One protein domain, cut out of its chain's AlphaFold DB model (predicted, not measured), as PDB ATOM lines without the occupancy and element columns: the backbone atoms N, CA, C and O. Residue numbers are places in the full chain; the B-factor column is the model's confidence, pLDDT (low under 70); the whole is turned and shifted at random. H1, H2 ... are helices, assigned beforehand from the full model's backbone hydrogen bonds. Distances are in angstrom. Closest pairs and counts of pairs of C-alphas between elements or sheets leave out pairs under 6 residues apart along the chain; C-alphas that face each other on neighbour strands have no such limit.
ATOM      1  N   LEU A  18     -43.029  40.973  -8.942       85.44
ATOM      2  CA  LEU A  18     -41.958  41.944  -9.193       85.44
ATOM      3  C   LEU A  18     -41.644  42.149 -10.684       85.44
ATOM      4  O   LEU A  18     -40.940  43.087 -11.044       85.44
ATOM      5  N   ARG A  19     -42.134  41.265 -11.561       84.00
ATOM      6  CA  ARG A  19     -41.957  41.365 -13.018       84.00
ATOM      7  C   ARG A  19     -43.154  42.021 -13.714       84.00
ATOM      8  O   ARG A  19     -43.188  42.026 -14.954       84.00
ATOM      9  N   THR A  20     -44.145  42.503 -12.969       88.88
ATOM     10  CA  THR A  20     -45.280  43.246 -13.525       88.88
ATOM     11  C   THR A  20     -44.804  44.618 -14.020       88.88
ATOM     12  O   THR A  20     -44.072  45.294 -13.298       88.88
ATOM     13  N   PRO A  21     -45.155  45.033 -15.253       91.06
ATOM     14  CA  PRO A  21     -44.743  46.320 -15.795       91.06
ATOM     15  C   PRO A  21     -45.210  47.477 -14.913       91.06
ATOM     16  O   PRO A  21     -46.393  47.583 -14.599       91.06
ATOM     17  N   THR A  22     -44.294  48.378 -14.572       94.31
ATOM     18  CA  THR A  22     -44.593  49.634 -13.857       94.31
ATOM     19  C   THR A  22     -44.404  50.854 -14.752       94.31
ATOM     20  O   THR A  22     -44.861  51.953 -14.435       94.31
ATOM     21  N   ARG A  23     -43.754  50.671 -15.907       94.69
ATOM     22  CA  ARG A  23     -43.540  51.708 -16.919       94.69
ATOM     23  C   ARG A  23     -44.182  51.296 -18.231       94.69
ATOM     24  O   ARG A  23     -44.066  50.154 -18.656       94.69
ATOM     25  N   TRP A  24     -44.747  52.267 -18.947       92.56
ATOM     26  CA  TRP A  24     -45.381  52.023 -20.247       92.56
ATOM     27  C   TRP A  24     -44.468  51.313 -21.262       92.56
ATOM     28  O   TRP A  24     -44.929  50.490 -22.048       92.56
ATOM     29  N   ARG A  25     -43.159  51.595 -21.237       93.19
ATOM     30  CA  ARG A  25     -42.186  50.957 -22.141       93.19
ATOM     31  C   ARG A  25     -42.045  49.448 -21.895       93.19
ATOM     32  O   ARG A  25     -41.974  48.697 -22.858       93.19
ATOM     33  N   GLU A  26     -42.112  49.005 -20.640       90.25
ATOM     34  CA  GLU A  26     -41.959  47.592 -20.246       90.25
ATOM     35  C   GLU A  26     -43.098  46.701 -20.778       90.25
ATOM     36  O   GLU A  26     -42.948  45.484 -20.884       90.25
ATOM     37  N   VAL A  27     -44.236  47.300 -21.156       94.19
ATOM     38  CA  VAL A  27     -45.349  46.601 -21.819       94.19
ATOM     39  C   VAL A  27     -44.937  46.087 -23.205       94.19
ATOM     40  O   VAL A  27     -45.453  45.068 -23.662       94.19
ATOM     41  N   TRP A  28     -43.995  46.764 -23.867       93.25
ATOM     42  CA  TRP A  28     -43.625  46.503 -25.258       93.25
ATOM     43  C   TRP A  28     -42.384  45.631 -25.433       93.25
ATOM     44  O   TRP A  28     -42.273  44.983 -26.471       93.25
ATOM     45  N   ASP A  29     -41.486  45.553 -24.448       88.75
ATOM     46  CA  ASP A  29     -40.174  44.904 -24.609       88.75
ATOM     47  C   ASP A  29     -40.272  43.454 -25.119       88.75
ATOM     48  O   ASP A  29     -39.664  43.093 -26.129       88.75
ATOM     49  N   ILE A  30     -41.081  42.617 -24.458       86.94
ATOM     50  CA  ILE A  30     -41.229  41.201 -24.832       86.94
ATOM     51  C   ILE A  30     -42.073  41.034 -26.112       86.94
ATOM     52  O   ILE A  30     -41.641  40.285 -26.991       86.94
ATOM     53  N   PRO A  31     -43.235  41.706 -26.284       90.31
ATOM     54  CA  PRO A  31     -43.985  41.633 -27.539       90.31
ATOM     55  C   PRO A  31     -43.176  42.057 -28.768       90.31
ATOM     56  O   PRO A  31     -43.215  41.369 -29.784       90.31
ATOM     57  N   VAL A  32     -42.406  43.145 -28.683       93.56
ATOM     58  CA  VAL A  32     -41.570  43.616 -29.798       93.56
ATOM     59  C   VAL A  32     -40.475  42.602 -30.110       93.56
ATOM     60  O   VAL A  32     -40.291  42.258 -31.277       93.56
ATOM     61  N   LEU A  33     -39.799  42.060 -29.092       88.19
ATOM     62  CA  LEU A  33     -38.828  40.985 -29.293       88.19
ATOM     63  C   LEU A  33     -39.465  39.769 -29.985       88.19
ATOM     64  O   LEU A  33     -38.883  39.222 -30.920       88.19
ATOM     65  N   ALA A  34     -40.672  39.368 -29.576       87.25
ATOM     66  CA  ALA A  34     -41.402  38.280 -30.219       87.25
ATOM     67  C   ALA A  34     -41.707  38.596 -31.695       87.25
ATOM     68  O   ALA A  34     -41.462  37.758 -32.557       87.25
ATOM     69  N   LEU A  35     -42.147  39.813 -32.027       93.06
ATOM     70  CA  LEU A  35     -42.368  40.214 -33.423       93.06
ATOM     71  C   LEU A  35     -41.079  40.175 -34.260       93.06
ATOM     72  O   LEU A  35     -41.110  39.724 -35.406       93.06
ATOM     73  N   VAL A  36     -39.939  40.576 -33.690       91.62
ATOM     74  CA  VAL A  36     -38.630  40.444 -34.351       91.62
ATOM     75  C   VAL A  36     -38.301  38.971 -34.614       91.62
ATOM     76  O   VAL A  36     -37.909  38.621 -35.727       91.62
ATOM     77  N   LEU A  37     -38.517  38.085 -33.637       87.62
ATOM     78  CA  LEU A  37     -38.318  36.640 -33.807       87.62
ATOM     79  C   LEU A  37     -39.262  36.034 -34.859       87.62
ATOM     80  O   LEU A  37     -38.851  35.148 -35.611       87.62
ATOM     81  N   ALA A  38     -40.499  36.526 -34.964       90.81
ATOM     82  CA  ALA A  38     -41.432  36.111 -36.008       90.81
ATOM     83  C   ALA A  38     -40.907  36.482 -37.402       90.81
ATOM     84  O   ALA A  38     -40.854  35.629 -38.287       90.81
ATOM     85  N   ALA A  39     -40.449  37.724 -37.584       92.44
ATOM     86  CA  ALA A  39     -39.857  38.168 -38.845       92.44
ATOM     87  C   ALA A  39     -38.613  37.340 -39.208       92.44
ATOM     88  O   ALA A  39     -38.495  36.865 -40.338       92.44
ATOM     89  N   LEU A  40     -37.728  37.094 -38.236       88.94
ATOM     90  CA  LEU A  40     -36.552  36.240 -38.423       88.94
ATOM     91  C   LEU A  40     -36.932  34.815 -38.838       88.94
ATOM     92  O   LEU A  40     -36.263  34.245 -39.693       88.94
ATOM     93  N   SER A  41     -38.018  34.258 -38.302       87.69
ATOM     94  CA  SER A  41     -38.483  32.911 -38.663       87.69
ATOM     95  C   SER A  41     -38.869  32.812 -40.143       87.69
ATOM     96  O   SER A  41     -38.504  31.842 -40.809       87.69
ATOM     97  N   VAL A  42     -39.540  33.834 -40.689       92.62
ATOM     98  CA  VAL A  42     -39.872  33.896 -42.124       92.62
ATOM     99  C   VAL A  42     -38.615  34.073 -42.972       92.62
ATOM    100  O   VAL A  42     -38.450  33.366 -43.962       92.62
ATOM    101  N   VAL A  43     -37.716  34.983 -42.579       91.56
ATOM    102  CA  VAL A  43     -36.466  35.252 -43.313       91.56
ATOM    103  C   VAL A  43     -35.588  34.007 -43.372       91.56
ATOM    104  O   VAL A  43     -35.101  33.652 -44.442       91.56
ATOM    105  N   VAL A  44     -35.421  33.315 -42.244       85.88
ATOM    106  CA  VAL A  44     -34.665  32.062 -42.175       85.88
ATOM    107  C   VAL A  44     -35.328  31.002 -43.051       85.88
ATOM    108  O   VAL A  44     -34.643  30.403 -43.872       85.88
ATOM    109  N   GLY A  45     -36.650  30.813 -42.949       86.50
ATOM    110  CA  GLY A  45     -37.385  29.863 -43.791       86.50
ATOM    111  C   GLY A  45     -37.225  30.136 -45.290       86.50
ATOM    112  O   GLY A  45     -36.979  29.212 -46.060       86.50
ATOM    113  N   ALA A  46     -37.285  31.405 -45.702       90.31
ATOM    114  CA  ALA A  46     -37.054  31.816 -47.085       90.31
ATOM    115  C   ALA A  46     -35.601  31.581 -47.539       90.31
ATOM    116  O   ALA A  46     -35.373  31.173 -48.677       90.31
ATOM    117  N   ALA A  47     -34.620  31.796 -46.657       88.31
ATOM    118  CA  ALA A  47     -33.201  31.625 -46.966       88.31
ATOM    119  C   ALA A  47     -32.795  30.163 -47.229       88.31
ATOM    120  O   ALA A  47     -31.838  29.928 -47.962       88.31
ATOM    121  N   PHE A  48     -33.527  29.183 -46.684       84.44
ATOM    122  CA  PHE A  48     -33.320  27.761 -46.994       84.44
ATOM    123  C   PHE A  48     -33.708  27.388 -48.433       84.44
ATOM    124  O   PHE A  48     -33.254  26.365 -48.938       84.44
ATOM    125  N   GLY A  49     -34.514  28.214 -49.108       80.81
ATOM    126  CA  GLY A  49     -34.795  28.087 -50.539       80.81
ATOM    127  C   GLY A  49     -35.800  26.999 -50.932       80.81
ATOM    128  O   GLY A  49     -36.100  26.878 -52.118       80.81
ATOM    129  N   ASP A  50     -36.353  26.237 -49.980       87.81
ATOM    130  CA  ASP A  50     -37.381  25.224 -50.247       87.81
ATOM    131  C   ASP A  50     -38.758  25.577 -49.655       87.81
ATOM    132  O   ASP A  50     -38.881  26.288 -48.654       87.81
ATOM    133  N   VAL A  51     -39.820  25.080 -50.302       91.19
ATOM    134  CA  VAL A  51     -41.217  25.407 -49.961       91.19
ATOM    135  C   VAL A  51     -41.579  24.951 -48.549       91.19
ATOM    136  O   VAL A  51     -42.307  25.659 -47.854       91.19
ATOM    137  N   LEU A  52     -41.073  23.800 -48.100       89.81
ATOM    138  CA  LEU A  52     -41.361  23.304 -46.757       89.81
ATOM    139  C   LEU A  52     -40.735  24.228 -45.711       89.81
ATOM    140  O   LEU A  52     -41.419  24.615 -44.768       89.81
ATOM    141  N   ALA A  53     -39.473  24.621 -45.894       90.12
ATOM    142  CA  ALA A  53     -38.802  25.554 -44.994       90.12
ATOM    143  C   ALA A  53     -39.518  26.910 -44.917       90.12
ATOM    144  O   ALA A  53     -39.713  27.441 -43.820       90.12
ATOM    145  N   LEU A  54     -39.991  27.430 -46.055       93.00
ATOM    146  CA  LEU A  54     -40.793  28.652 -46.093       93.00
ATOM    147  C   LEU A  54     -42.115  28.490 -45.329       93.00
ATOM    148  O   LEU A  54     -42.430  29.319 -44.477       93.00
ATOM    149  N   VAL A  55     -42.875  27.423 -45.597       95.25
ATOM    150  CA  VAL A  55     -44.156  27.154 -44.922       95.25
ATOM    151  C   VAL A  55     -43.953  26.999 -43.416       95.25
ATOM    152  O   VAL A  55     -44.680  27.612 -42.637       95.25
ATOM    153  N   VAL A  56     -42.938  26.247 -42.991       93.25
ATOM    154  CA  VAL A  56     -42.595  26.071 -41.572       93.25
ATOM    155  C   VAL A  56     -42.208  27.407 -40.931       93.25
ATOM    156  O   VAL A  56     -42.667  27.707 -39.827       93.25
ATOM    157  N   GLY A  57     -41.417  28.234 -41.619       92.62
ATOM    158  CA  GLY A  57     -41.048  29.575 -41.162       92.62
ATOM    159  C   GLY A  57     -42.262  30.492 -40.983       92.62
ATOM    160  O   GLY A  57     -42.393  31.139 -39.944       92.62
ATOM    161  N   VAL A  58     -43.191  30.494 -41.945       96.31
ATOM    162  CA  VAL A  58     -44.444  31.269 -41.880       96.31
ATOM    163  C   VAL A  58     -45.346  30.779 -40.750       96.31
ATOM    164  O   VAL A  58     -45.816  31.589 -39.956       96.31
ATOM    165  N   VAL A  59     -45.563  29.468 -40.624       96.62
ATOM    166  CA  VAL A  59     -46.386  28.897 -39.544       96.62
ATOM    167  C   VAL A  59     -45.786  29.231 -38.178       96.62
ATOM    168  O   VAL A  59     -46.507  29.666 -37.280       96.62
ATOM    169  N   THR A  60     -44.464  29.113 -38.033       93.25
ATOM    170  CA  THR A  60     -43.751  29.504 -36.808       93.25
ATOM    171  C   THR A  60     -43.962  30.986 -36.507       93.25
ATOM    172  O   THR A  60     -44.310  31.342 -35.384       93.25
ATOM    173  N   ALA A  61     -43.832  31.855 -37.511       93.94
ATOM    174  CA  ALA A  61     -44.050  33.285 -37.354       93.94
ATOM    175  C   ALA A  61     -45.484  33.615 -36.911       93.94
ATOM    176  O   ALA A  61     -45.657  34.449 -36.026       93.94
ATOM    177  N   LEU A  62     -46.503  32.939 -37.452       97.94
ATOM    178  CA  LEU A  62     -47.898  33.133 -37.037       97.94
ATOM    179  C   LEU A  62     -48.115  32.771 -35.562       97.94
ATOM    180  O   LEU A  62     -48.750  33.535 -34.832       97.94
ATOM    181  N   VAL A  63     -47.545  31.652 -35.104       96.00
ATOM    182  CA  VAL A  63     -47.578  31.262 -33.684       96.00
ATOM    183  C   VAL A  63     -46.885  32.320 -32.822       96.00
ATOM    184  O   VAL A  63     -47.412  32.715 -31.779       96.00
ATOM    185  N   VAL A  64     -45.735  32.828 -33.275       91.50
ATOM    186  CA  VAL A  64     -44.975  33.851 -32.549       91.50
ATOM    187  C   VAL A  64     -45.718  35.190 -32.481       91.50
ATOM    188  O   VAL A  64     -45.769  35.809 -31.419       91.50
ATOM    189  N   VAL A  65     -46.372  35.614 -33.563       97.38
ATOM    190  CA  VAL A  65     -47.213  36.822 -33.588       97.38
ATOM    191  C   VAL A  65     -48.401  36.681 -32.639       97.38
ATOM    192  O   VAL A  65     -48.662  37.592 -31.853       97.38
ATOM    193  N   ALA A  66     -49.091  35.538 -32.647       97.75
ATOM    194  CA  ALA A  66     -50.190  35.289 -31.717       97.75
ATOM    195  C   ALA A  66     -49.716  35.374 -30.253       97.75
ATOM    196  O   ALA A  66     -50.351  36.034 -29.430       97.75
ATOM    197  N   GLY A  67     -48.558  34.784 -29.937       93.50
ATOM    198  CA  GLY A  67     -47.948  34.902 -28.612       93.50
ATOM    199  C   GLY A  67     -47.552  36.337 -28.251       93.50
ATOM    200  O   GLY A  67     -47.767  36.752 -27.115       93.50
ATOM    201  N   ALA A  68     -47.049  37.127 -29.205       94.25
ATOM    202  CA  ALA A  68     -46.740  38.544 -29.001       94.25
ATOM    203  C   ALA A  68     -47.992  39.355 -28.627       94.25
ATOM    204  O   ALA A  68     -47.944  40.169 -27.704       94.25
ATOM    205  N   VAL A  69     -49.125  39.094 -29.290       98.00
ATOM    206  CA  VAL A  69     -50.417  39.721 -28.968       98.00
ATOM    207  C   VAL A  69     -50.873  39.341 -27.560       98.00
ATOM    208  O   VAL A  69     -51.241  40.221 -26.784       98.00
ATOM    209  N   LEU A  70     -50.804  38.057 -27.194       97.06
ATOM    210  CA  LEU A  70     -51.168  37.599 -25.848       97.06
ATOM    211  C   LEU A  70     -50.290  38.246 -24.771       97.06
ATOM    212  O   LEU A  70     -50.808  38.741 -23.770       97.06
ATOM    213  N   LEU A  71     -48.974  38.293 -24.996       93.62
ATOM    214  CA  LEU A  71     -48.022  38.959 -24.108       93.62
ATOM    215  C   LEU A  71     -48.336  40.447 -23.959       93.62
ATOM    216  O   LEU A  71     -48.308  40.953 -22.842       93.62
ATOM    217  N   PHE A  72     -48.658  41.131 -25.059       96.56
ATOM    218  CA  PHE A  72     -49.021  42.542 -25.035       96.56
ATOM    219  C   PHE A  72     -50.298  42.777 -24.226       96.56
ATOM    220  O   PHE A  72     -50.306  43.621 -23.333       96.56
ATOM    221  N   VAL A  73     -51.359  42.005 -24.481       97.94
ATOM    222  CA  VAL A  73     -52.636  42.128 -23.760       97.94
ATOM    223  C   VAL A  73     -52.447  41.864 -22.266       97.94
ATOM    224  O   VAL A  73     -52.925  42.644 -21.442       97.94
ATOM    225  N   ALA A  74     -51.720  40.806 -21.902       94.56
ATOM    226  CA  ALA A  74     -51.463  40.479 -20.505       94.56
ATOM    227  C   ALA A  74     -50.580  41.536 -19.818       94.56
ATOM    228  O   ALA A  74     -50.855  41.927 -18.686       94.56
ATOM    229  N   ALA A  75     -49.549  42.047 -20.501       92.81
ATOM    230  CA  ALA A  75     -48.676  43.089 -19.961       92.81
ATOM    231  C   ALA A  75     -49.414  44.426 -19.808       92.81
ATOM    232  O   ALA A  75     -49.221  45.119 -18.814       92.81
ATOM    233  N   ARG A  76     -50.303  44.758 -20.754       96.50
ATOM    234  CA  ARG A  76     -51.167  45.942 -20.708       96.50
ATOM    235  C   ARG A  76     -52.105  45.896 -19.506       96.50
ATOM    236  O   ARG A  76     -52.195  46.902 -18.806       96.50
ATOM    237  N   ARG A  77     -52.758  44.751 -19.265       95.31
ATOM    238  CA  ARG A  77     -53.619  44.529 -18.089       95.31
ATOM    239  C   ARG A  77     -52.827  44.586 -16.790       95.31
ATOM    240  O   ARG A  77     -53.241  45.272 -15.868       95.31
ATOM    241  N   GLY A  78     -51.658  43.942 -16.743       94.19
ATOM    242  CA  GLY A  78     -50.743  44.039 -15.603       94.19
ATOM    243  C   GLY A  78     -50.351  45.485 -15.285       94.19
ATOM    244  O   GLY A  78     -50.373  45.876 -14.123       94.19
ATOM    245  N   TYR A  79     -50.067  46.287 -16.318       94.94
ATOM    246  CA  TYR A  79     -49.738  47.705 -16.172       94.94
ATOM    247  C   TYR A  79     -50.922  48.555 -15.677       94.94
ATOM    248  O   TYR A  79     -50.710  49.408 -14.820       94.94
ATOM    249  N   ASP A  80     -52.141  48.325 -16.187       97.00
ATOM    250  CA  ASP A  80     -53.345  49.079 -15.790       97.00
ATOM    251  C   ASP A  80     -53.857  48.716 -14.395       97.00
ATOM    252  O   ASP A  80     -54.179  49.596 -13.604       97.00
ATOM    253  N   GLU A  81     -53.992  47.420 -14.115       95.56
ATOM    254  CA  GLU A  81     -54.702  46.942 -12.928       95.56
ATOM    255  C   GLU A  81     -53.802  46.881 -11.694       95.56
ATOM    256  O   GLU A  81     -54.302  47.018 -10.580       95.56
ATOM    257  N   GLN A  82     -52.495  46.633 -11.877       92.19
ATOM    258  CA  GLN A  82     -51.506  46.482 -10.795       92.19
ATOM    259  C   GLN A  82     -51.973  45.540  -9.665       92.19
ATOM    260  O   GLN A  82     -51.629  45.710  -8.496       92.19
ATOM    261  N   SER A  83     -52.783  44.536 -10.011       92.50
ATOM    262  CA  SER A  83     -53.360  43.583  -9.066       92.50
ATOM    263  C   SER A  83     -52.548  42.285  -9.014       92.50
ATOM    264  O   SER A  83     -51.819  41.930  -9.951       92.50
ATOM    265  N   TRP A  84     -52.698  41.529  -7.923       90.19
ATOM    266  CA  TRP A  84     -52.123  40.183  -7.797       90.19
ATOM    267  C   TRP A  84     -52.629  39.241  -8.900       90.19
ATOM    268  O   TRP A  84     -51.837  38.516  -9.496       90.19
ATOM    269  N   GLY A  85     -53.925  39.308  -9.228       90.88
ATOM    270  CA  GLY A  85     -54.527  38.512 -10.302       90.88
ATOM    271  C   GLY A  85     -53.948  38.842 -11.679       90.88
ATOM    272  O   GLY A  85     -53.537  37.939 -12.402       90.88
ATOM    273  N   ALA A  86     -53.812  40.129 -12.015       91.50
ATOM    274  CA  ALA A  86     -53.218  40.552 -13.283       91.50
ATOM    275  C   ALA A  86     -51.733  40.158 -13.390       91.50
ATOM    276  O   ALA A  86     -51.264  39.749 -14.454       91.50
ATOM    277  N   SER A  87     -50.998  40.225 -12.275       90.19
ATOM    278  CA  SER A  87     -49.606  39.766 -12.192       90.19
ATOM    279  C   SER A  87     -49.493  38.253 -12.417       90.19
ATOM    280  O   SER A  87     -48.610  37.790 -13.145       90.19
ATOM    281  N   TRP A  88     -50.422  37.478 -11.849       90.75
ATOM    282  CA  TRP A  88     -50.503  36.034 -12.052       90.75
ATOM    283  C   TRP A  88     -50.863  35.667 -13.499       90.75
ATOM    284  O   TRP A  88     -50.221  34.811 -14.108       90.75
ATOM    285  N   ASP A  89     -51.837  36.352 -14.096       91.75
ATOM    286  CA  ASP A  89     -52.225  36.154 -15.497       91.75
ATOM    287  C   ASP A  89     -51.080  36.467 -16.461       91.75
ATOM    288  O   ASP A  89     -50.830  35.716 -17.413       91.75
ATOM    289  N   LEU A  90     -50.332  37.536 -16.188       91.06
ATOM    290  CA  LEU A  90     -49.132  37.875 -16.937       91.06
ATOM    291  C   LEU A  90     -48.055  36.793 -16.814       91.06
ATOM    292  O   LEU A  90     -47.455  36.417 -17.824       91.06
ATOM    293  N   HIS A  91     -47.820  36.265 -15.612       90.38
ATOM    294  CA  HIS A  91     -46.895  35.150 -15.401       90.38
ATOM    295  C   HIS A  91     -47.308  33.919 -16.204       90.38
ATOM    296  O   HIS A  91     -46.530  33.436 -17.030       90.38
ATOM    297  N   ARG A  92     -48.558  33.467 -16.052       90.81
ATOM    298  CA  ARG A  92     -49.084  32.307 -16.786       90.81
ATOM    299  C   ARG A  92     -48.959  32.482 -18.294       90.81
ATOM    300  O   ARG A  92     -48.566  31.543 -18.992       90.81
ATOM    301  N   THR A  93     -49.238  33.684 -18.795       92.31
ATOM    302  CA  THR A  93     -49.098  34.022 -20.216       92.31
ATOM    303  C   THR A  93     -47.642  33.940 -20.662       92.31
ATOM    304  O   THR A  93     -47.349  33.275 -21.654       92.31
ATOM    305  N   ARG A  94     -46.708  34.545 -19.917       90.31
ATOM    306  CA  ARG A  94     -45.267  34.497 -20.225       90.31
ATOM    307  C   ARG A  94     -44.734  33.072 -20.260       90.31
ATOM    308  O   ARG A  94     -44.016  32.726 -21.196       90.31
ATOM    309  N   ILE A  95     -45.106  32.250 -19.280       88.31
ATOM    310  CA  ILE A  95     -44.709  30.844 -19.238       88.31
ATOM    311  C   ILE A  95     -45.279  30.093 -20.440       88.31
ATOM    312  O   ILE A  95     -44.515  29.476 -21.178       88.31
ATOM    313  N   SER A  96     -46.589  30.192 -20.678       90.88
ATOM    314  CA  SER A  96     -47.269  29.471 -21.763       90.88
ATOM    315  C   SER A  96     -46.712  29.838 -23.135       90.88
ATOM    316  O   SER A  96     -46.414  28.958 -23.941       90.88
ATOM    317  N   VAL A  97     -46.522  31.133 -23.393       89.75
ATOM    318  CA  VAL A  97     -45.959  31.625 -24.654       89.75
ATOM    319  C   VAL A  97     -44.503  31.185 -24.802       89.75
ATOM    320  O   VAL A  97     -44.138  30.657 -25.849       89.75
ATOM    321  N   GLY A  98     -43.690  31.309 -23.749       87.44
ATOM    322  CA  GLY A  98     -42.286  30.897 -23.772       87.44
ATOM    323  C   GLY A  98     -42.102  29.411 -24.086       87.44
ATOM    324  O   GLY A  98     -41.336  29.063 -24.987       87.44
ATOM    325  N   VAL A  99     -42.841  28.527 -23.406       88.06
ATOM    326  CA  VAL A  99     -42.753  27.077 -23.665       88.06
ATOM    327  C   VAL A  99     -43.310  26.704 -25.038       88.06
ATOM    328  O   VAL A  99     -42.734  25.852 -25.712       88.06
ATOM    329  N   THR A 100     -44.375  27.373 -25.491       89.94
ATOM    330  CA  THR A 100     -44.951  27.154 -26.829       89.94
ATOM    331  C   THR A 100     -43.969  27.564 -27.919       89.94
ATOM    332  O   THR A 100     -43.796  26.830 -28.889       89.94
ATOM    333  N   PHE A 101     -43.274  28.694 -27.762       88.56
ATOM    334  CA  PHE A 101     -42.253  29.133 -28.716       88.56
ATOM    335  C   PHE A 101     -41.079  28.163 -28.753       88.56
ATOM    336  O   PHE A 101     -40.671  27.756 -29.837       88.56
ATOM    337  N   GLY A 102     -40.583  27.733 -27.589       86.06
ATOM    338  CA  GLY A 102     -39.527  26.723 -27.510       86.06
ATOM    339  C   GLY A 102     -39.913  25.423 -28.220       86.06
ATOM    340  O   GLY A 102     -39.152  24.920 -29.045       86.06
ATOM    341  N   ALA A 103     -41.124  24.917 -27.964       88.56
ATOM    342  CA  ALA A 103     -41.657  23.730 -28.629       88.56
ATOM    343  C   ALA A 103     -41.798  23.921 -30.147       88.56
ATOM    344  O   ALA A 103     -41.377  23.061 -30.919       88.56
ATOM    345  N   THR A 104     -42.341  25.063 -30.577       90.62
ATOM    346  CA  THR A 104     -42.537  25.395 -31.996       90.62
ATOM    347  C   THR A 104     -41.203  25.433 -32.729       90.62
ATOM    348  O   THR A 104     -41.065  24.786 -33.761       90.62
ATOM    349  N   VAL A 105     -40.198  26.117 -32.172       87.81
ATOM    350  CA  VAL A 105     -38.848  26.180 -32.750       87.81
ATOM    351  C   VAL A 105     -38.223  24.787 -32.822       87.81
ATOM    352  O   VAL A 105     -37.665  24.434 -33.855       87.81
ATOM    353  N   MET A 106     -38.363  23.967 -31.777       87.88
ATOM    354  CA  MET A 106     -37.816  22.606 -31.766       87.88
ATOM    355  C   MET A 106     -38.426  21.723 -32.864       87.88
ATOM    356  O   MET A 106     -37.697  21.027 -33.573       87.88
ATOM    357  N   VAL A 107     -39.749  21.783 -33.046       90.56
ATOM    358  CA  VAL A 107     -40.454  21.049 -34.111       90.56
ATOM    359  C   VAL A 107     -40.105  21.608 -35.489       90.56
ATOM    360  O   VAL A 107     -39.836  20.835 -36.405       90.56
ATOM    361  N   ALA A 108     -40.056  22.932 -35.638       90.12
ATOM    362  CA  ALA A 108     -39.706  23.596 -36.888       90.12
ATOM    363  C   ALA A 108     -38.288  23.231 -37.349       90.12
ATOM    364  O   ALA A 108     -38.093  22.868 -38.508       90.12
ATOM    365  N   SER A 109     -37.306  23.251 -36.440       87.06
ATOM    366  CA  SER A 109     -35.935  22.827 -36.740       87.06
ATOM    367  C   SER A 109     -35.888  21.386 -37.243       87.06
ATOM    368  O   SER A 109     -35.238  21.122 -38.250       87.06
ATOM    369  N   LEU A 110     -36.626  20.471 -36.607       88.88
ATOM    370  CA  LEU A 110     -36.696  19.080 -37.052       88.88
ATOM    371  C   LEU A 110     -37.371  18.936 -38.419       88.88
ATOM    372  O   LEU A 110     -36.875  18.201 -39.269       88.88
ATOM    373  N   ALA A 111     -38.474  19.651 -38.644       89.38
ATOM    374  CA  ALA A 111     -39.212  19.607 -39.901       89.38
ATOM    375  C   ALA A 111     -38.339  20.050 -41.089       89.38
ATOM    376  O   ALA A 111     -38.350  19.399 -42.133       89.38
ATOM    377  N   VAL A 112     -37.532  21.100 -40.909       87.50
ATOM    378  CA  VAL A 112     -36.591  21.605 -41.929       87.50
ATOM    379  C   VAL A 112     -35.306  20.764 -42.002       87.50
ATOM    380  O   VAL A 112     -34.601  20.795 -43.006       87.50
ATOM    381  N   GLY A 113     -35.040  19.949 -40.979       79.00
ATOM    382  CA  GLY A 113     -33.923  19.010 -40.921       79.00
ATOM    383  C   GLY A 113     -32.624  19.608 -40.368       79.00
ATOM    384  O   GLY A 113     -31.535  19.173 -40.735       79.00
ATOM    385  N   LEU A 114     -32.729  20.604 -39.484       75.81
ATOM    386  CA  LEU A 114     -31.597  21.216 -38.788       75.81
ATOM    387  C   LEU A 114     -31.272  20.494 -37.470       75.81
ATOM    388  O   LEU A 114     -32.185  20.159 -36.711       75.81
ATOM    389  N   PRO A 115     -29.978  20.300 -37.143       59.19
ATOM    390  CA  PRO A 115     -29.573  19.686 -35.885       59.19
ATOM    391  C   PRO A 115     -29.949  20.559 -34.678       59.19
ATOM    392  O   PRO A 115     -29.687  21.758 -34.615       59.19
ATOM    393  N   PHE A 116     -30.551  19.905 -33.687       53.19
ATOM    394  CA  PHE A 116     -31.356  20.478 -32.608       53.19
ATOM    395  C   PHE A 116     -30.639  21.332 -31.552       53.19
ATOM    396  O   PHE A 116     -31.310  21.914 -30.699       53.19
ATOM    397  N   ALA A 117     -29.305  21.385 -31.539       45.72
ATOM    398  CA  ALA A 117     -28.537  21.882 -30.390       45.72
ATOM    399  C   ALA A 117     -28.899  23.325 -29.970       45.72
ATOM    400  O   ALA A 117     -28.816  23.665 -28.789       45.72
ATOM    401  N   THR A 118     -29.375  24.154 -30.901       43.22
ATOM    402  CA  THR A 118     -29.828  25.529 -30.638       43.22
ATOM    403  C   THR A 118     -31.205  25.605 -29.958       43.22
ATOM    404  O   THR A 118     -31.404  26.469 -29.104       43.22
ATOM    405  N   ALA A 119     -32.136  24.687 -30.244       51.78
ATOM    406  CA  ALA A 119     -33.484  24.671 -29.655       51.78
ATOM    407  C   ALA A 119     -33.487  24.198 -28.187       51.78
ATOM    408  O   ALA A 119     -34.213  24.738 -27.348       51.78
ATOM    409  N   PHE A 120     -32.606  23.250 -27.850       49.59
ATOM    410  CA  PHE A 120     -32.402  22.783 -26.475       49.59
ATOM    411  C   PHE A 120     -31.939  23.910 -25.539       49.59
ATOM    412  O   PHE A 120     -32.369  23.959 -24.387       49.59
ATOM    413  N   GLY A 121     -31.111  24.840 -26.030       46.97
ATOM    414  CA  GLY A 121     -30.622  25.981 -25.251       46.97
ATOM    415  C   GLY A 121     -31.733  26.938 -24.808       46.97
ATOM    416  O   GLY A 121     -31.710  27.420 -23.676       46.97
ATOM    417  N   VAL A 122     -32.748  27.153 -25.652       52.03
ATOM    418  CA  VAL A 122     -33.884  28.045 -25.351       52.03
ATOM    419  C   VAL A 122     -34.772  27.449 -24.255       52.03
ATOM    420  O   VAL A 122     -35.103  28.132 -23.285       52.03
ATOM    421  N   ILE A 123     -35.099  26.157 -24.353       53.66
ATOM    422  CA  ILE A 123     -35.937  25.477 -23.355       53.66
ATOM    423  C   ILE A 123     -35.169  25.265 -22.041       53.66
ATOM    424  O   ILE A 123     -35.718  25.480 -20.957       53.66
ATOM    425  N   ALA A 124     -33.883  24.910 -22.113       46.09
ATOM    426  CA  ALA A 124     -33.028  24.793 -20.935       46.09
ATOM    427  C   ALA A 124     -32.851  26.144 -20.224       46.09
ATOM    428  O   ALA A 124     -32.913  26.186 -18.999       46.09
ATOM    429  N   GLY A 125     -32.710  27.250 -20.964       47.94
ATOM    430  CA  GLY A 125     -32.650  28.606 -20.405       47.94
ATOM    431  C   GLY A 125     -33.935  29.011 -19.674       47.94
ATOM    432  O   GLY A 125     -33.872  29.587 -18.585       47.94
ATOM    433  N   PHE A 126     -35.098  28.628 -20.212       52.50
ATOM    434  CA  PHE A 126     -36.401  28.860 -19.577       52.50
ATOM    435  C   PHE A 126     -36.595  27.987 -18.322       52.50
ATOM    436  O   PHE A 126     -37.054  28.447 -17.278       52.50
ATOM    437  N   SER A 127     -36.151  26.725 -18.365       44.97
ATOM    438  CA  SER A 127     -36.146  25.853 -17.186       44.97
ATOM    439  C   SER A 127     -35.147  26.320 -16.119       44.97
ATOM    440  O   SER A 127     -35.421  26.159 -14.931       44.97
ATOM    441  N   GLN A 128     -34.010  26.909 -16.496       44.06
ATOM    442  CA  GLN A 128     -33.020  27.446 -15.554       44.06
ATOM    443  C   GLN A 128     -33.541  28.698 -14.838       44.06
ATOM    444  O   GLN A 128     -33.288  28.858 -13.646       44.06
ATOM    445  N   THR A 129     -34.347  29.534 -15.502       46.44
ATOM    446  CA  THR A 129     -34.965  30.716 -14.870       46.44
ATOM    447  C   THR A 129     -35.975  30.351 -13.778       46.44
ATOM    448  O   THR A 129     -36.121  31.108 -12.821       46.44
ATOM    449  N   THR A 130     -36.614  29.178 -13.860       48.56
ATOM    450  CA  THR A 130     -37.495  28.660 -12.789       48.56
ATOM    451  C   THR A 130     -36.729  28.075 -11.597       48.56
ATOM    452  O   THR A 130     -37.253  28.036 -10.490       48.56
ATOM    453  N   ARG A 131     -35.463  27.664 -11.766       42.75
ATOM    454  CA  ARG A 131     -34.678  27.005 -10.705       42.75
ATOM    455  C   ARG A 131     -34.265  27.950  -9.567       42.75
ATOM    456  O   ARG A 131     -33.918  27.479  -8.490       42.75
ATOM    457  N   PHE A 132     -34.305  29.259  -9.807       42.28
ATOM    458  CA  PHE A 132     -33.961  30.294  -8.827       42.28
ATOM    459  C   PHE A 132     -35.190  30.921  -8.145       42.28
ATOM    460  O   PHE A 132     -35.038  31.841  -7.344       42.28
ATOM    461  N   ALA A 133     -36.403  30.448  -8.447       50.06
ATOM    462  CA  ALA A 133     -37.612  30.864  -7.743       50.06
ATOM    463  C   ALA A 133     -37.758  30.066  -6.434       50.06
ATOM    464  O   ALA A 133     -37.593  28.847  -6.437       50.06
ATOM    465  N   ARG A 134     -38.064  30.747  -5.316       53.81
ATOM    466  CA  ARG A 134     -38.263  30.110  -3.991       53.81
ATOM    467  C   ARG A 134     -39.362  29.034  -4.022       53.81
ATOM    468  O   ARG A 134     -39.246  28.037  -3.319       53.81
ATOM    469  N   SER A 135     -40.364  29.202  -4.884       58.59
ATOM    470  CA  SER A 135     -41.352  28.190  -5.263       58.59
ATOM    471  C   SER A 135     -41.602  28.271  -6.772       58.59
ATOM    472  O   SER A 135     -41.674  29.359  -7.346       58.59
ATOM    473  N   VAL A 136     -41.691  27.116  -7.436       65.25
ATOM    474  CA  VAL A 136     -42.132  27.028  -8.835       65.25
ATOM    475  C   VAL A 136     -43.583  26.559  -8.818       65.25
ATOM    476  O   VAL A 136     -43.832  25.446  -8.340       65.25
ATOM    477  N   PRO A 137     -44.534  27.358  -9.328       77.38
ATOM    478  CA  PRO A 137     -45.935  26.978  -9.314       77.38
ATOM    479  C   PRO A 137     -46.185  25.671 -10.072       77.38
ATOM    480  O   PRO A 137     -45.547  25.378 -11.090       77.38
ATOM    481  N   ARG A 138     -47.184  24.896  -9.633       85.38
ATOM    482  CA  ARG A 138     -47.639  23.681 -10.338       85.38
ATOM    483  C   ARG A 138     -47.968  23.946 -11.811       85.38
ATOM    484  O   ARG A 138     -47.763  23.069 -12.657       85.38
ATOM    485  N   PHE A 139     -48.465  25.145 -12.111       87.56
ATOM    486  CA  PHE A 139     -48.756  25.591 -13.468       87.56
ATOM    487  C   PHE A 139     -47.523  25.517 -14.376       87.56
ATOM    488  O   PHE A 139     -47.608  24.927 -15.449       87.56
ATOM    489  N   ASP A 140     -46.372  26.019 -13.928       87.19
ATOM    490  CA  ASP A 140     -45.147  26.081 -14.728       87.19
ATOM    491  C   ASP A 140     -44.690  24.678 -15.145       87.19
ATOM    492  O   ASP A 140     -44.422  24.419 -16.320       87.19
ATOM    493  N   TYR A 141     -44.687  23.730 -14.204       87.62
ATOM    494  CA  TYR A 141     -44.373  22.334 -14.509       87.62
ATOM    495  C   TYR A 141     -45.385  21.700 -15.463       87.62
ATOM    496  O   TYR A 141     -44.997  20.933 -16.342       87.62
ATOM    497  N   THR A 142     -46.667  22.027 -15.314       90.12
ATOM    498  CA  THR A 142     -47.729  21.497 -16.177       90.12
ATOM    499  C   THR A 142     -47.601  22.040 -17.600       90.12
ATOM    500  O   THR A 142     -47.679  21.269 -18.555       90.12
ATOM    501  N   ALA A 143     -47.336  23.338 -17.758       89.94
ATOM    502  CA  ALA A 143     -47.126  23.978 -19.053       89.94
ATOM    503  C   ALA A 143     -45.907  23.390 -19.780       89.94
ATOM    504  O   ALA A 143     -45.997  23.028 -20.953       89.94
ATOM    505  N   VAL A 144     -44.787  23.210 -19.071       88.88
ATOM    506  CA  VAL A 144     -43.585  22.568 -19.627       88.88
ATOM    507  C   VAL A 144     -43.859  21.108 -20.007       88.88
ATOM    508  O   VAL A 144     -43.431  20.664 -21.072       88.88
ATOM    509  N   ALA A 145     -44.599  20.362 -19.179       90.38
ATOM    510  CA  ALA A 145     -44.962  18.979 -19.482       90.38
ATOM    511  C   ALA A 145     -45.787  18.870 -20.774       90.38
ATOM    512  O   ALA A 145     -45.476  18.039 -21.627       90.38
ATOM    513  N   TRP A 146     -46.790  19.737 -20.946       94.12
ATOM    514  CA  TRP A 146     -47.602  19.793 -22.163       94.12
ATOM    515  C   TRP A 146     -46.797  20.188 -23.396       94.12
ATOM    516  O   TRP A 146     -46.974  19.580 -24.449       94.12
ATOM    517  N   ALA A 147     -45.885  21.153 -23.267       90.19
ATOM    518  CA  ALA A 147     -45.015  21.552 -24.367       90.19
ATOM    519  C   ALA A 147     -44.156  20.372 -24.849       90.19
ATOM    520  O   ALA A 147     -44.152  20.059 -26.037       90.19
ATOM    521  N   PHE A 148     -43.497  19.654 -23.936       91.12
ATOM    522  CA  PHE A 148     -42.709  18.476 -24.304       91.12
ATOM    523  C   PHE A 148     -43.558  17.319 -24.827       91.12
ATOM    524  O   PHE A 148     -43.128  16.617 -25.739       91.12
ATOM    525  N   PHE A 149     -44.768  17.131 -24.301       94.81
ATOM    526  CA  PHE A 149     -45.697  16.146 -24.844       94.81
ATOM    527  C   PHE A 149     -46.068  16.468 -26.299       94.81
ATOM    528  O   PHE A 149     -46.009  15.586 -27.154       94.81
ATOM    529  N   ALA A 150     -46.373  17.734 -26.602       94.69
ATOM    530  CA  ALA A 150     -46.660  18.180 -27.961       94.69
ATOM    531  C   ALA A 150     -45.461  17.968 -28.895       94.69
ATOM    532  O   ALA A 150     -45.637  17.461 -30.003       94.69
ATOM    533  N   VAL A 151     -44.235  18.272 -28.447       92.81
ATOM    534  CA  VAL A 151     -43.043  17.995 -29.262       92.81
ATOM    535  C   VAL A 151     -42.857  16.499 -29.484       92.81
ATOM    536  O   VAL A 151     -42.607  16.098 -30.616       92.81
ATOM    537  N   ALA A 152     -43.044  15.664 -28.459       94.38
ATOM    538  CA  ALA A 152     -42.969  14.214 -28.615       94.38
ATOM    539  C   ALA A 152     -43.968  13.712 -29.672       94.38
ATOM    540  O   ALA A 152     -43.585  12.952 -30.559       94.38
ATOM    541  N   ALA A 153     -45.216  14.186 -29.626       97.38
ATOM    542  CA  ALA A 153     -46.245  13.836 -30.600       97.38
ATOM    543  C   ALA A 153     -45.867  14.276 -32.027       97.38
ATOM    544  O   ALA A 153     -45.905  13.463 -32.949       97.38
ATOM    545  N   CYS A 154     -45.431  15.526 -32.211       95.81
ATOM    546  CA  CYS A 154     -44.976  16.027 -33.511       95.81
ATOM    547  C   CYS A 154     -43.756  15.257 -34.038       95.81
ATOM    548  O   CYS A 154     -43.687  14.947 -35.225       95.81
ATOM    549  N   SER A 155     -42.806  14.908 -33.168       93.69
ATOM    550  CA  SER A 155     -41.649  14.093 -33.536       93.69
ATOM    551  C   SER A 155     -42.059  12.691 -33.986       93.69
ATOM    552  O   SER A 155     -41.547  12.221 -34.996       93.69
ATOM    553  N   VAL A 156     -43.019  12.048 -33.310       96.75
ATOM    554  CA  VAL A 156     -43.575  10.756 -33.752       96.75
ATOM    555  C   VAL A 156     -44.232  10.879 -35.127       96.75
ATOM    556  O   VAL A 156     -43.998  10.032 -35.983       96.75
ATOM    557  N   VAL A 157     -45.000  11.945 -35.377       96.81
ATOM    558  CA  VAL A 157     -45.599  12.193 -36.702       96.81
ATOM    559  C   VAL A 157     -44.519  12.317 -37.777       96.81
ATOM    560  O   VAL A 157     -44.642  11.695 -38.827       96.81
ATOM    561  N   LEU A 158     -43.440  13.060 -37.516       93.06
ATOM    562  CA  LEU A 158     -42.332  13.201 -38.465       93.06
ATOM    563  C   LEU A 158     -41.620  11.868 -38.727       93.06
ATOM    564  O   LEU A 158     -41.324  11.572 -39.880       93.06
ATOM    565  N   VAL A 159     -41.418  11.032 -37.701       94.31
ATOM    566  CA  VAL A 159     -40.889   9.666 -37.871       94.31
ATOM    567  C   VAL A 159     -41.802   8.842 -38.778       94.31
ATOM    568  O   VAL A 159     -41.326   8.233 -39.729       94.31
ATOM    569  N   VAL A 160     -43.115   8.847 -38.521       95.94
ATOM    570  CA  VAL A 160     -44.091   8.111 -39.340       95.94
ATOM    571  C   VAL A 160     -44.068   8.601 -40.788       95.94
ATOM    572  O   VAL A 160     -44.023   7.782 -41.698       95.94
ATOM    573  N   LEU A 161     -44.044   9.917 -41.014       93.12
ATOM    574  CA  LEU A 161     -43.948  10.491 -42.359       93.12
ATOM    575  C   LEU A 161     -42.630  10.125 -43.051       93.12
ATOM    576  O   LEU A 161     -42.651   9.796 -44.231       93.12
ATOM    577  N   GLY A 162     -41.509  10.135 -42.328       89.94
ATOM    578  CA  GLY A 162     -40.202   9.744 -42.860       89.94
ATOM    579  C   GLY A 162     -40.121   8.267 -43.256       89.94
ATOM    580  O   GLY A 162     -39.391   7.940 -44.181       89.94
ATOM    581  N   LEU A 163     -40.885   7.390 -42.595       91.31
ATOM    582  CA  LEU A 163     -40.976   5.962 -42.932       91.31
ATOM    583  C   LEU A 163     -42.021   5.654 -44.016       91.31
ATOM    584  O   LEU A 163     -41.899   4.654 -44.717       91.31
ATOM    585  N   ALA A 164     -43.084   6.458 -44.102       90.38
ATOM    586  CA  ALA A 164     -44.227   6.191 -44.974       90.38
ATOM    587  C   ALA A 164     -44.123   6.864 -46.349       90.38
ATOM    588  O   ALA A 164     -44.688   6.357 -47.318       90.38
ATOM    589  N   LEU A 165     -43.458   8.019 -46.440       87.44
ATOM    590  CA  LEU A 165     -43.281   8.716 -47.709       87.44
ATOM    591  C   LEU A 165     -42.161   8.048 -48.518       87.44
ATOM    592  O   LEU A 165     -41.097   7.784 -47.964       87.44
ATOM    593  N   PRO A 166     -42.369   7.796 -49.824       72.62
ATOM    594  CA  PRO A 166     -41.331   7.223 -50.666       72.62
ATOM    595  C   PRO A 166     -40.132   8.176 -50.769       72.62
ATOM    596  O   PRO A 166     -40.292   9.368 -51.061       72.62
ATOM    597  N   GLU A 167     -38.936   7.633 -50.536       70.56
ATOM    598  CA  GLU A 167     -37.665   8.313 -50.791       70.56
ATOM    599  C   GLU A 167     -37.560   8.621 -52.287       70.56
ATOM    600  O   GLU A 167     -37.609   7.706 -53.105       70.56
ATOM    601  N   GLN A 168     -37.458   9.913 -52.624       64.19
ATOM    602  CA  GLN A 168     -37.529  10.480 -53.981       64.19
ATOM    603  C   GLN A 168     -38.776  10.076 -54.818       64.19
ATOM    604  O   GLN A 168     -39.163   8.916 -54.910       64.19
ATOM    605  N   PRO A 169     -39.455  11.021 -55.498       68.50
ATOM    606  CA  PRO A 169     -39.171  12.453 -55.626       68.50
ATOM    607  C   PRO A 169     -39.758  13.306 -54.486       68.50
ATOM    608  O   PRO A 169     -39.630  14.527 -54.512       68.50
ATOM    609  N   VAL A 170     -40.442  12.690 -53.514       74.81
ATOM    610  CA  VAL A 170     -41.272  13.407 -52.529       74.81
ATOM    611  C   VAL A 170     -40.448  13.963 -51.367       74.81
ATOM    612  O   VAL A 170     -40.654  15.107 -50.960       74.81
ATOM    613  N   LEU A 171     -39.513  13.172 -50.835       79.69
ATOM    614  CA  LEU A 171     -38.693  13.547 -49.686       79.69
ATOM    615  C   LEU A 171     -37.207  13.281 -49.984       79.69
ATOM    616  O   LEU A 171     -36.877  12.166 -50.389       79.69
ATOM    617  N   PRO A 172     -36.309  14.267 -49.795       85.94
ATOM    618  CA  PRO A 172     -34.870  14.039 -49.882       85.94
ATOM    619  C   PRO A 172     -34.369  13.081 -48.790       85.94
ATOM    620  O   PRO A 172     -34.747  13.232 -47.626       85.94
ATOM    621  N   ASP A 173     -33.449  12.181 -49.136       85.12
ATOM    622  CA  ASP A 173     -32.945  11.112 -48.253       85.12
ATOM    623  C   ASP A 173     -32.367  11.650 -46.932       85.12
ATOM    624  O   ASP A 173     -32.615  11.120 -45.849       85.12
ATOM    625  N   TRP A 174     -31.649  12.777 -46.990       85.81
ATOM    626  CA  TRP A 174     -31.094  13.425 -45.797       85.81
ATOM    627  C   TRP A 174     -32.183  13.882 -44.817       85.81
ATOM    628  O   TRP A 174     -31.990  13.832 -43.604       85.81
ATOM    629  N   ARG A 175     -33.343  14.310 -45.328       88.06
ATOM    630  CA  ARG A 175     -34.465  14.783 -44.514       88.06
ATOM    631  C   ARG A 175     -35.221  13.607 -43.906       88.06
ATOM    632  O   ARG A 175     -35.553  13.668 -42.726       88.06
ATOM    633  N   ALA A 176     -35.407  12.525 -44.666       87.94
ATOM    634  CA  ALA A 176     -35.941  11.265 -44.150       87.94
ATOM    635  C   ALA A 176     -35.089  10.745 -42.979       87.94
ATOM    636  O   ALA A 176     -35.614  10.475 -41.898       87.94
ATOM    637  N   ALA A 177     -33.761  10.728 -43.138       88.12
ATOM    638  CA  ALA A 177     -32.834  10.319 -42.084       88.12
ATOM    639  C   ALA A 177     -32.935  11.200 -40.824       88.12
ATOM    640  O   ALA A 177     -32.942  10.683 -39.703       88.12
ATOM    641  N   VAL A 178     -33.059  12.525 -40.980       89.38
ATOM    642  CA  VAL A 178     -33.237  13.446 -39.843       89.38
ATOM    643  C   VAL A 178     -34.595  13.253 -39.165       89.38
ATOM    644  O   VAL A 178     -34.665  13.253 -37.937       89.38
ATOM    645  N   TRP A 179     -35.670  13.041 -39.921       92.44
ATOM    646  CA  TRP A 179     -36.999  12.804 -39.354       92.44
ATOM    647  C   TRP A 179     -37.079  11.479 -38.601       92.44
ATOM    648  O   TRP A 179     -37.611  11.449 -37.497       92.44
ATOM    649  N   VAL A 180     -36.502  10.402 -39.138       91.25
ATOM    650  CA  VAL A 180     -36.509   9.088 -38.482       91.25
ATOM    651  C   VAL A 180     -35.541   9.062 -37.298       91.25
ATOM    652  O   VAL A 180     -35.951   8.793 -36.170       91.25
ATOM    653  N   GLY A 181     -34.263   9.380 -37.518       87.56
ATOM    654  CA  GLY A 181     -33.238   9.319 -36.473       87.56
ATOM    655  C   GLY A 181     -33.372  10.449 -35.454       87.56
ATOM    656  O   GLY A 181     -33.500  10.213 -34.251       87.56
ATOM    657  N   GLY A 182     -33.382  11.690 -35.939       86.62
ATOM    658  CA  GLY A 182     -33.529  12.883 -35.105       86.62
ATOM    659  C   GLY A 182     -34.910  12.984 -34.460       86.62
ATOM    660  O   GLY A 182     -35.007  13.305 -33.276       86.62
ATOM    661  N   GLY A 183     -35.977  12.658 -35.194       88.12
ATOM    662  CA  GLY A 183     -37.328  12.618 -34.635       88.12
ATOM    663  C   GLY A 183     -37.498  11.503 -33.612       88.12
ATOM    664  O   GLY A 183     -38.066  11.755 -32.554       88.12
ATOM    665  N   GLY A 184     -36.928  10.317 -33.841       89.75
ATOM    666  CA  GLY A 184     -36.939   9.230 -32.859       89.75
ATOM    667  C   GLY A 184     -36.252   9.622 -31.547       89.75
ATOM    668  O   GLY A 184     -36.831   9.473 -30.467       89.75
ATOM    669  N   ALA A 185     -35.048  10.198 -31.631       88.94
ATOM    670  CA  ALA A 185     -34.317  10.678 -30.458       88.94
ATOM    671  C   ALA A 185     -35.071  11.799 -29.715       88.94
ATOM    672  O   ALA A 185     -35.212  11.746 -28.490       88.94
ATOM    673  N   SER A 186     -35.607  12.781 -30.444       87.88
ATOM    674  CA  SER A 186     -36.373  13.888 -29.862       87.88
ATOM    675  C   SER A 186     -37.700  13.443 -29.259       87.88
ATOM    676  O   SER A 186     -38.080  13.963 -28.207       87.88
ATOM    677  N   ALA A 187     -38.381  12.462 -29.856       90.81
ATOM    678  CA  ALA A 187     -39.602  11.885 -29.308       90.81
ATOM    679  C   ALA A 187     -39.338  11.234 -27.946       90.81
ATOM    680  O   ALA A 187     -40.025  11.548 -26.973       90.81
ATOM    681  N   LEU A 188     -38.302  10.392 -27.855       92.31
ATOM    682  CA  LEU A 188     -37.909   9.738 -26.606       92.31
ATOM    683  C   LEU A 188     -37.535  10.770 -25.535       92.31
ATOM    684  O   LEU A 188     -38.068  10.741 -24.425       92.31
ATOM    685  N   PHE A 189     -36.639  11.699 -25.874       89.31
ATOM    686  CA  PHE A 189     -36.175  12.723 -24.945       89.31
ATOM    687  C   PHE A 189     -37.333  13.586 -24.425       89.31
ATOM    688  O   PHE A 189     -37.478  13.786 -23.217       89.31
ATOM    689  N   SER A 190     -38.196  14.050 -25.330       89.62
ATOM    690  CA  SER A 190     -39.336  14.896 -24.979       89.62
ATOM    691  C   SER A 190     -40.366  14.131 -24.150       89.62
ATOM    692  O   SER A 190     -40.882  14.676 -23.180       89.62
ATOM    693  N   ALA A 191     -40.618  12.850 -24.435       93.12
ATOM    694  CA  ALA A 191     -41.496  12.020 -23.610       93.12
ATOM    695  C   ALA A 191     -40.963  11.862 -22.173       93.12
ATOM    696  O   ALA A 191     -41.720  11.982 -21.202       93.12
ATOM    697  N   VAL A 192     -39.652  11.660 -22.007       92.56
ATOM    698  CA  VAL A 192     -39.021  11.616 -20.678       92.56
ATOM    699  C   VAL A 192     -39.206  12.947 -19.953       92.56
ATOM    700  O   VAL A 192     -39.659  12.959 -18.809       92.56
ATOM    701  N   LEU A 193     -38.935  14.082 -20.601       89.25
ATOM    702  CA  LEU A 193     -39.127  15.379 -19.955       89.25
ATOM    703  C   LEU A 193     -40.596  15.667 -19.632       89.25
ATOM    704  O   LEU A 193     -40.888  16.106 -18.519       89.25
ATOM    705  N   ALA A 194     -41.527  15.347 -20.529       90.81
ATOM    706  CA  ALA A 194     -42.958  15.487 -20.278       90.81
ATOM    707  C   ALA A 194     -43.378  14.728 -19.009       90.81
ATOM    708  O   ALA A 194     -44.024  15.295 -18.126       90.81
ATOM    709  N   THR A 195     -42.944  13.473 -18.859       93.75
ATOM    710  CA  THR A 195     -43.261  12.663 -17.670       93.75
ATOM    711  C   THR A 195     -42.588  13.180 -16.400       93.75
ATOM    712  O   THR A 195     -43.225  13.220 -15.345       93.75
ATOM    713  N   VAL A 196     -41.327  13.621 -16.473       90.56
ATOM    714  CA  VAL A 196     -40.612  14.222 -15.335       90.56
ATOM    715  C   VAL A 196     -41.329  15.481 -14.855       90.56
ATOM    716  O   VAL A 196     -41.575  15.627 -13.655       90.56
ATOM    717  N   HIS A 197     -41.704  16.375 -15.768       87.81
ATOM    718  CA  HIS A 197     -42.396  17.614 -15.429       87.81
ATOM    719  C   HIS A 197     -43.831  17.360 -14.944       87.81
ATOM    720  O   HIS A 197     -44.235  17.966 -13.955       87.81
ATOM    721  N   ALA A 198     -44.557  16.390 -15.509       90.44
ATOM    722  CA  ALA A 198     -45.875  15.989 -15.010       90.44
ATOM    723  C   ALA A 198     -45.812  15.434 -13.573       90.44
ATOM    724  O   ALA A 198     -46.631  15.791 -12.724       90.44
ATOM    725  N   ARG A 199     -44.796  14.619 -13.259       91.31
ATOM    726  CA  ARG A 199     -44.557  14.112 -11.894       91.31
ATOM    727  C   ARG A 199     -44.155  15.214 -10.917       91.31
ATOM    728  O   ARG A 199     -44.487  15.134  -9.737       91.31
ATOM    729  N   ARG A 200     -43.416  16.229 -11.373       88.81
ATOM    730  CA  ARG A 200     -43.112  17.411 -10.551       88.81
ATOM    731  C   ARG A 200     -44.369  18.233 -10.295       88.81
ATOM    732  O   ARG A 200     -44.616  18.591  -9.151       88.81
ATOM    733  N   ALA A 201     -45.206  18.428 -11.311       87.75
ATOM    734  CA  ALA A 201     -46.485  19.116 -11.175       87.75
ATOM    735  C   ALA A 201     -47.413  18.428 -10.160       87.75
ATOM    736  O   ALA A 201     -48.022  19.104  -9.340       87.75
ATOM    737  N   SER A 202     -47.491  17.091 -10.150       89.12
ATOM    738  CA  SER A 202     -48.343  16.363  -9.197       89.12
ATOM    739  C   SER A 202     -47.873  16.451  -7.740       89.12
ATOM    740  O   SER A 202     -48.626  16.092  -6.842       89.12
ATOM    741  N   ARG A 203     -46.622  16.864  -7.505       87.62
ATOM    742  CA  ARG A 203     -46.022  17.027  -6.170       87.62
ATOM    743  C   ARG A 203     -45.927  18.490  -5.734       87.62
ATOM    744  O   ARG A 203     -45.560  18.747  -4.593       87.62
TER     745      ARG A 203
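Overview. This is residues 18 to 203 of the 207 residues of an uncharacterized protein of Curtobacterium sp. ER1/6 (UniProt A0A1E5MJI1). Long helices run nearly along one axis in a slab with H4 in its middle; the hairpin H2 and H3 packs on one side of H4 through H3, and the hairpin H6 and H7 packs on the other. The shorter H5 also packs on H4, and tiny H1 packs on H3 towards one end. The printed part has 186 residues with seven named helices, H1 to H7 in chain order, and no named strand; its class is all helix. It is compact, with a radius of gyration of the C-alphas of 18.0 A, and spans 58 by 38 by 20 A.

Along the chain. H1 is residues 24 to 27, with C-alpha 24 at (-45.381, 52.023, -20.247). H2 is residues 29 to 47, 26.9 A long, and H3 residues 51 to 81, 44.9 A. H4 is residues 84 to 112, 41.8 A, and H5 residues 117 to 130, 20.9 A. H6 is residues 138 to 164, 39.0 A. H7, residues 173 to 201, 40.3 A, has a kink of 27 degrees near residue 185 and ends with C-alpha 201 at (-46.485, 19.116, -11.175).

Arrangement. The hub, H4, touches H3, H5, H6 and H7. H3 and H4 are a hairpin at a shallow tilt of 7 degrees, closest at the C-alphas of Gly 78 and Ala 86, 4.9 A. H2 touches H3, opposite ways, at Ala 38 and Ala 61, C-alphas 4.1 A apart. H4, H6 and H7 form a bundle, helices side by side; H6 and H7 come closest at C-alphas 145 and 194, 4.1 A. Every O i to N i+4 pair is within hydrogen-bond range in H2, H3, H4, H6 and H7, but 7 of 10 in H5; H1 is too short for such a pair.

Size, cuts and confidence. The C-alphas farthest apart, of Ser 83 and Gln 168, are 58.0 A apart. The printed part has no cut and no long link. Confidence is low, with pLDDT under 70, at residues 115 to 136 and 168 to 169.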